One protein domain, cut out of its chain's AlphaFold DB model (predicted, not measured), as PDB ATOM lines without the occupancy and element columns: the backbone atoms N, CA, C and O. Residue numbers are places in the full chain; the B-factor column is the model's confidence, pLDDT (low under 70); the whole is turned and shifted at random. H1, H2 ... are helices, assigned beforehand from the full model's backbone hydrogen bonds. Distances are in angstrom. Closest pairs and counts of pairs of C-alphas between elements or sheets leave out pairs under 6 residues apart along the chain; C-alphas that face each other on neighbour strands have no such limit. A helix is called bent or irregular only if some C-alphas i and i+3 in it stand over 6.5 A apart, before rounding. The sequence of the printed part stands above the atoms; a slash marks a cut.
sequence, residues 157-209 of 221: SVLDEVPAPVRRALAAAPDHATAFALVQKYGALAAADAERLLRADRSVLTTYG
ATOM      1  N   SER A 157     -18.688 -34.902 -13.048       76.12
ATOM      2  CA  SER A 157     -18.587 -35.242 -11.621       76.12
ATOM      3  C   SER A 157     -17.178 -35.054 -11.053       76.12
ATOM      4  O   SER A 157     -17.029 -34.734  -9.880       76.12
ATOM      5  N   VAL A 158     -16.136 -35.177 -11.881       73.94
ATOM      6  CA  VAL A 158     -14.745 -34.930 -11.463       73.94
ATOM      7  C   VAL A 158     -14.536 -33.453 -11.119       73.94
ATOM      8  O   VAL A 158     -13.679 -33.128 -10.307       73.94
ATOM      9  N   LEU A 159     -15.338 -32.535 -11.674       72.31
ATOM     10  CA  LEU A 159     -15.270 -31.119 -11.299       72.31
ATOM     11  C   LEU A 159     -15.744 -30.890  -9.857       72.31
ATOM     12  O   LEU A 159     -15.276 -29.954  -9.211       72.31
ATOM     13  N   ASP A 160     -16.641 -31.729  -9.335       79.50
ATOM     14  CA  ASP A 160     -17.173 -31.572  -7.980       79.50
ATOM     15  C   ASP A 160     -16.147 -31.937  -6.902       79.50
ATOM     16  O   ASP A 160     -16.132 -31.311  -5.840       79.50
ATOM     17  N   GLU A 161     -15.241 -32.870  -7.206       78.81
ATOM     18  CA  GLU A 161     -14.163 -33.333  -6.321       78.81
ATOM     19  C   GLU A 161     -13.003 -32.333  -6.198       78.81
ATOM     20  O   GLU A 161     -12.139 -32.477  -5.334       78.81
ATOM     21  N   VAL A 162     -12.978 -31.303  -7.047       79.19
ATOM     22  CA  VAL A 162     -11.870 -30.350  -7.141       79.19
ATOM     23  C   VAL A 162     -12.321 -28.962  -6.664       79.19
ATOM     24  O   VAL A 162     -13.466 -28.556  -6.918       79.19
ATOM     25  N   PRO A 163     -11.448 -28.190  -5.981       79.06
ATOM     26  CA  PRO A 163     -11.790 -26.852  -5.514       79.06
ATOM     27  C   PRO A 163     -12.326 -25.952  -6.631       79.06
ATOM     28  O   PRO A 163     -11.762 -25.904  -7.725       79.06
ATOM     29  N   ALA A 164     -13.373 -25.179  -6.319       77.25
ATOM     30  CA  ALA A 164     -14.026 -24.229  -7.226       77.25
ATOM     31  C   ALA A 164     -13.077 -23.444  -8.162       77.25
ATOM     32  O   ALA A 164     -13.301 -23.480  -9.372       77.25
ATOM     33  N   PRO A 165     -11.980 -22.818  -7.680       75.38
ATOM     34  CA  PRO A 165     -11.089 -22.038  -8.547       75.38
ATOM     35  C   PRO A 165     -10.389 -22.856  -9.644       75.38
ATOM     36  O   PRO A 165      -9.983 -22.300 -10.661       75.38
ATOM     37  N   VAL A 166     -10.252 -24.172  -9.469       80.69
ATOM     38  CA  VAL A 166      -9.534 -25.067 -10.392       80.69
ATOM     39  C   VAL A 166     -10.487 -25.704 -11.407       80.69
ATOM     40  O   VAL A 166     -10.051 -26.125 -12.477       80.69
ATOM     41  N   ARG A 167     -11.798 -25.729 -11.130       82.62
ATOM     42  CA  ARG A 167     -12.808 -26.367 -11.996       82.62
ATOM     43  C   ARG A 167     -12.778 -25.831 -13.419       82.62
ATOM     44  O   ARG A 167     -12.888 -26.602 -14.364       82.62
ATOM     45  N   ARG A 168     -12.562 -24.524 -13.584       74.00
ATOM     46  CA  ARG A 168     -12.461 -23.885 -14.902       74.00
ATOM     47  C   ARG A 168     -11.217 -24.329 -15.678       74.00
ATOM     48  O   ARG A 168     -11.325 -24.586 -16.872       74.00
ATOM     49  N   ALA A 169     -10.067 -24.435 -15.012       76.31
ATOM     50  CA  ALA A 169      -8.836 -24.950 -15.614       76.31
ATOM     51  C   ALA A 169      -8.974 -26.425 -15.996       76.31
ATOM     52  O   ALA A 169      -8.569 -26.823 -17.083       76.31
ATOM     53  N   LEU A 170      -9.616 -27.212 -15.135       77.69
ATOM     54  CA  LEU A 170      -9.841 -28.632 -15.358       77.69
ATOM     55  C   LEU A 170     -10.834 -28.900 -16.497       77.69
ATOM     56  O   LEU A 170     -10.586 -29.746 -17.353       77.69
ATOM     57  N   ALA A 171     -11.931 -28.143 -16.550       76.19
ATOM     58  CA  ALA A 171     -12.935 -28.259 -17.601       76.19
ATOM     59  C   ALA A 171     -12.408 -27.835 -18.980       76.19
ATOM     60  O   ALA A 171     -12.883 -28.339 -19.996       76.19
ATOM     61  N   ALA A 172     -11.431 -26.927 -19.015       73.12
ATOM     62  CA  ALA A 172     -10.798 -26.441 -20.235       73.12
ATOM     63  C   ALA A 172      -9.511 -27.191 -20.615       73.12
ATOM     64  O   ALA A 172      -8.876 -26.831 -21.607       73.12
ATOM     65  N   ALA A 173      -9.107 -28.198 -19.836       74.62
ATOM     66  CA  ALA A 173      -7.915 -28.977 -20.132       74.62
ATOM     67  C   ALA A 173      -8.058 -29.650 -21.514       74.62
ATOM     68  O   ALA A 173      -9.095 -30.270 -21.769       74.62
ATOM     69  N   PRO A 174      -7.056 -29.528 -22.404       67.69
ATOM     70  CA  PRO A 174      -7.145 -30.031 -23.777       67.69
ATOM     71  C   PRO A 174      -7.119 -31.562 -23.854       67.69
ATOM     72  O   PRO A 174      -7.643 -32.142 -24.800       67.69
ATOM     73  N   ASP A 175      -6.536 -32.219 -22.853       73.94
ATOM     74  CA  ASP A 175      -6.368 -33.665 -22.796       73.94
ATOM     75  C   ASP A 175      -6.501 -34.200 -21.357       73.94
ATOM     76  O   ASP A 175      -6.444 -33.456 -20.369       73.94
ATOM     77  N   HIS A 176      -6.687 -35.517 -21.242       71.00
ATOM     78  CA  HIS A 176      -6.842 -36.208 -19.960       71.00
ATOM     79  C   HIS A 176      -5.598 -36.111 -19.062       71.00
ATOM     80  O   HIS A 176      -5.748 -36.081 -17.841       71.00
ATOM     81  N   ALA A 177      -4.383 -36.057 -19.620       70.88
ATOM     82  CA  ALA A 177      -3.154 -36.018 -18.829       70.88
ATOM     83  C   ALA A 177      -2.976 -34.650 -18.157       70.88
ATOM     84  O   ALA A 177      -2.713 -34.585 -16.953       70.88
ATOM     85  N   THR A 178      -3.223 -33.565 -18.894       72.12
ATOM     86  CA  THR A 178      -3.240 -32.198 -18.353       72.12
ATOM     87  C   THR A 178      -4.300 -32.055 -17.264       72.12
ATOM     88  O   THR A 178      -4.046 -31.490 -16.199       72.12
ATOM     89  N   ALA A 179      -5.482 -32.629 -17.488       74.75
ATOM     90  CA  ALA A 179      -6.549 -32.620 -16.503       74.75
ATOM     91  C   ALA A 179      -6.167 -33.390 -15.223       74.75
ATOM     92  O   ALA A 179      -6.309 -32.871 -14.117       74.75
ATOM     93  N   PHE A 180      -5.602 -34.593 -15.356       76.69
ATOM     94  CA  PHE A 180      -5.170 -35.407 -14.219       76.69
ATOM     95  C   PHE A 180      -4.048 -34.740 -13.408       76.69
ATOM     96  O   PHE A 180      -4.055 -34.795 -12.176       76.69
ATOM     97  N   ALA A 181      -3.120 -34.046 -14.074       78.44
ATOM     98  CA  ALA A 181      -2.070 -33.275 -13.413       78.44
ATOM     99  C   ALA A 181      -2.642 -32.137 -12.546       78.44
ATOM    100  O   ALA A 181      -2.175 -31.922 -11.425       78.44
ATOM    101  N   LEU A 182      -3.690 -31.450 -13.018       79.75
ATOM    102  CA  LEU A 182      -4.386 -30.417 -12.243       79.75
ATOM    103  C   LEU A 182      -5.096 -31.002 -11.012       79.75
ATOM    104  O   LEU A 182      -4.988 -30.436  -9.924       79.75
ATOM    105  N   VAL A 183      -5.774 -32.147 -11.154       82.00
ATOM    106  CA  VAL A 183      -6.428 -32.828 -10.021       82.00
ATOM    107  C   VAL A 183      -5.402 -33.249  -8.970       82.00
ATOM    108  O   VAL A 183      -5.587 -32.953  -7.793       82.00
ATOM    109  N   GLN A 184      -4.288 -33.870  -9.370       81.75
ATOM    110  CA  GLN A 184      -3.251 -34.286  -8.419       81.75
ATOM    111  C   GLN A 184      -2.605 -33.105  -7.692       81.75
ATOM    112  O   GLN A 184      -2.320 -33.187  -6.499       81.75
ATOM    113  N   LYS A 185      -2.375 -31.999  -8.403       80.88
ATOM    114  CA  LYS A 185      -1.684 -30.834  -7.850       80.88
ATOM    115  C   LYS A 185      -2.571 -29.989  -6.940       80.88
ATOM    116  O   LYS A 185      -2.070 -29.424  -5.969       80.88
ATOM    117  N   TYR A 186      -3.866 -29.887  -7.247       81.94
ATOM    118  CA  TYR A 186      -4.761 -28.936  -6.585       81.94
ATOM    119  C   TYR A 186      -5.978 -29.549  -5.889       81.94
ATOM    120  O   TYR A 186      -6.595 -28.868  -5.073       81.94
ATOM    121  N   GLY A 187      -6.332 -30.803  -6.173       79.38
ATOM    122  CA  GLY A 187      -7.549 -31.441  -5.660       79.38
ATOM    123  C   GLY A 187      -7.595 -31.560  -4.136       79.38
ATOM    124  O   GLY A 187      -8.650 -31.389  -3.540       79.38
ATOM    125  N   ALA A 188      -6.445 -31.766  -3.489       80.69
ATOM    126  CA  ALA A 188      -6.353 -31.896  -2.032       80.69
ATOM    127  C   ALA A 188      -6.198 -30.556  -1.282       80.69
ATOM    128  O   ALA A 188      -6.051 -30.547  -0.058       80.69
ATOM    129  N   LEU A 189      -6.179 -29.421  -1.989       80.81
ATOM    130  CA  LEU A 189      -5.922 -28.112  -1.388       80.81
ATOM    131  C   LEU A 189      -7.214 -27.390  -0.999       80.81
ATOM    132  O   LEU A 189      -8.235 -27.475  -1.678       80.81
ATOM    133  N   ALA A 190      -7.144 -26.585   0.062       79.00
ATOM    134  CA  ALA A 190      -8.204 -25.635   0.372       79.00
ATOM    135  C   ALA A 190      -8.347 -24.611  -0.769       79.00
ATOM    136  O   ALA A 190      -7.352 -24.191  -1.363       79.00
ATOM    137  N   ALA A 191      -9.574 -24.162  -1.052       74.69
ATOM    138  CA  ALA A 191      -9.868 -23.305  -2.205       74.69
ATOM    139  C   ALA A 191      -8.980 -22.048  -2.287       74.69
ATOM    140  O   ALA A 191      -8.484 -21.721  -3.360       74.69
ATOM    141  N   ALA A 192      -8.706 -21.392  -1.155       72.56
ATOM    142  CA  ALA A 192      -7.841 -20.212  -1.111       72.56
ATOM    143  C   ALA A 192      -6.375 -20.517  -1.482       72.56
ATOM    144  O   ALA A 192      -5.714 -19.711  -2.138       72.56
ATOM    145  N   ASP A 193      -5.858 -21.683  -1.084       77.12
ATOM    146  CA  ASP A 193      -4.492 -22.103  -1.408       77.12
ATOM    147  C   ASP A 193      -4.388 -22.595  -2.854       77.12
ATOM    148  O   ASP A 193      -3.428 -22.255  -3.547       77.12
ATOM    149  N   ALA A 194      -5.403 -23.326  -3.327       80.38
ATOM    150  CA  ALA A 194      -5.518 -23.758  -4.715       80.38
ATOM    151  C   ALA A 194      -5.553 -22.554  -5.664       80.38
ATOM    152  O   ALA A 194      -4.802 -22.515  -6.633       80.38
ATOM    153  N   GLU A 195      -6.350 -21.531  -5.350       77.62
ATOM    154  CA  GLU A 195      -6.413 -20.294  -6.128       77.62
ATOM    155  C   GLU A 195      -5.072 -19.551  -6.138       77.62
ATOM    156  O   GLU A 195      -4.603 -19.121  -7.193       77.62
ATOM    157  N   ARG A 196      -4.423 -19.423  -4.974       76.88
ATOM    158  CA  ARG A 196      -3.118 -18.758  -4.868       76.88
ATOM    159  C   ARG A 196      -2.062 -19.461  -5.721       76.88
ATOM    160  O   ARG A 196      -1.298 -18.791  -6.412       76.88
ATOM    161  N   LEU A 197      -2.015 -20.792  -5.671       80.94
ATOM    162  CA  LEU A 197      -1.051 -21.578  -6.436       80.94
ATOM    163  C   LEU A 197      -1.403 -21.645  -7.926       80.94
ATOM    164  O   LEU A 197      -0.489 -21.649  -8.743       80.94
ATOM    165  N   LEU A 198      -2.686 -21.651  -8.294       82.38
ATOM    166  CA  LEU A 198      -3.127 -21.595  -9.689       82.38
ATOM    167  C   LEU A 198      -2.716 -20.270 -10.339       82.38
ATOM    168  O   LEU A 198      -2.092 -20.275 -11.393       82.38
ATOM    169  N   ARG A 199      -2.942 -19.137  -9.660       77.69
ATOM    170  CA  ARG A 199      -2.515 -17.811 -10.147       77.69
ATOM    171  C   ARG A 199      -1.000 -17.656 -10.273       77.69
ATOM    172  O   ARG A 199      -0.545 -16.756 -10.974       77.69
ATOM    173  N   ALA A 200      -0.228 -18.470  -9.556       78.38
ATOM    174  CA  ALA A 200       1.228 -18.503  -9.648       78.38
ATOM    175  C   ALA A 200       1.730 -19.503 -10.704       78.38
ATOM    176  O   ALA A 200       2.894 -19.437 -11.102       78.38
ATOM    177  N   ASP A 201       0.871 -20.414 -11.169       75.88
ATOM    178  CA  ASP A 201       1.241 -21.456 -12.113       75.88
ATOM    179  C   ASP A 201       1.234 -20.933 -13.550       75.88
ATOM    180  O   ASP A 201       0.207 -20.530 -14.093       75.88
ATOM    181  N   ARG A 202       2.415 -20.950 -14.166       73.69
ATOM    182  CA  ARG A 202       2.644 -20.538 -15.555       73.69
ATOM    183  C   ARG A 202       2.331 -21.632 -16.572       73.69
ATOM    184  O   ARG A 202       2.262 -21.326 -17.757       73.69
ATOM    185  N   SER A 203       2.160 -22.877 -16.128       69.06
ATOM    186  CA  SER A 203       1.752 -23.992 -16.991       69.06
ATOM    187  C   SER A 203       0.258 -23.966 -17.324       69.06
ATOM    188  O   SER A 203      -0.176 -24.619 -18.268       69.06
ATOM    189  N   VAL A 204      -0.529 -23.174 -16.587       70.06
ATOM    190  CA  VAL A 204      -1.956 -22.977 -16.840       70.06
ATOM    191  C   VAL A 204      -2.162 -21.673 -17.601       70.06
ATOM    192  O   VAL A 204      -1.607 -20.632 -17.253       70.06
ATOM    193  N   LEU A 205      -2.996 -21.704 -18.640       66.81
ATOM    194  CA  LEU A 205      -3.330 -20.504 -19.405       66.81
ATOM    195  C   LEU A 205      -4.088 -19.489 -18.535       66.81
ATOM    196  O   LEU A 205      -4.984 -19.834 -17.759       66.81
ATOM    197  N   THR A 206      -3.800 -18.201 -18.736       66.62
ATOM    198  CA  THR A 206      -4.453 -17.088 -18.021       66.62
ATOM    199  C   THR A 206      -5.962 -17.069 -18.161       66.62
ATOM    200  O   THR A 206      -6.670 -16.688 -17.231       66.62
ATOM    201  N   THR A 207      -6.469 -17.497 -19.319       64.19
ATOM    202  CA  THR A 207      -7.906 -17.591 -19.613       64.19
ATOM    203  C   THR A 207      -8.637 -18.513 -18.632       64.19
ATOM    204  O   THR A 207      -9.852 -18.395 -18.457       64.19
ATOM    205  N   TYR A 208      -7.896 -19.394 -17.955       65.62
ATOM    206  CA  TYR A 208      -8.413 -20.381 -17.016       65.62
ATOM    207  C   TYR A 208      -7.854 -20.220 -15.592       65.62
ATOM    208  O   TYR A 208      -7.959 -21.142 -14.792       65.62
ATOM    209  N   GLY A 209      -7.303 -19.046 -15.257       62.22
ATOM    210  CA  GLY A 209      -6.874 -18.703 -13.892       62.22
ATOM    211  C   GLY A 209      -5.375 -18.844 -13.613       62.22
ATOM    212  O   GLY A 209      -4.956 -18.571 -12.489       62.22
TER     213      GLY A 209
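AT A GLANCE: This is residues 157 to 209 of the 221 residues of the protein "Peripheral subunit-binding (PSBD) domain-containing protein" of Modestobacter muralis (UniProt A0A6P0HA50). The longest helix, H3, folds back beside H2 as a helical hairpin, and H4 packs steeply across the hairpin's open end, where H2 begins and H3 ends. The short H1 packs on H2 alone, and an unnamed tail, residues 201 to 209, follows H4. The printed part has 53 residues with four named helices, H1 to H4 along the chain, and no named strand; the class is all helix. It is compact and rounded, with a radius of gyration of the C-alphas of 9.6 A and spans of 25 by 23 by 15 A.

IN THESE COORDINATES: Find C-alpha 176 at (-6.842, -36.208, -19.960); from there H3, residues 176 to 186, runs 15.4 A to C-alpha 186 at (-4.761, -28.936, -6.585). Look before it for H2, residues 164 to 171, 11.2 A long and irregular, but only just: C-alphas 165 and 168 are 6.8 A apart. H1 is residues 157 to 160. H4, residues 191 to 200, runs 14.2 A to C-alpha 200 at (1.228, -18.503, -9.648).

HOW THE PARTS SIT: Start at H2, the hub, which touches the other three helices. It forms a hairpin with H3, at a shallow tilt of 14 degrees, opposite ways; their closest C-alphas, of Leu 170 and Ala 179, are 5.3 A apart. H4 touches H2 at a steep tilt of 54 degrees, the same way, closest at the C-alphas of Pro 165 and Glu 195, 5.5 A. H3 and H4 are close but not clearly touching, closest at the C-alphas of Tyr 186 and Ala 194, 5.6 A. H1 touches H2, closest at the C-alphas of Leu 159 and Arg 167, 5.4 A, and is apart from H3 and H4. In H3 and H4 every O i to N i+4 pair is within hydrogen-bond range, in H2 2 of 4; H1 is too short for such a pair.

THE WHOLE: The two C-alphas farthest apart, of Ser 157 and Arg 202, are 26.1 A apart. The printed part has no cut, and the three links between helices are tight. Look in the B-factor column for pLDDT under 70 at residues 174, 203 and 205 to 209; the mean of the printed part is 75.7.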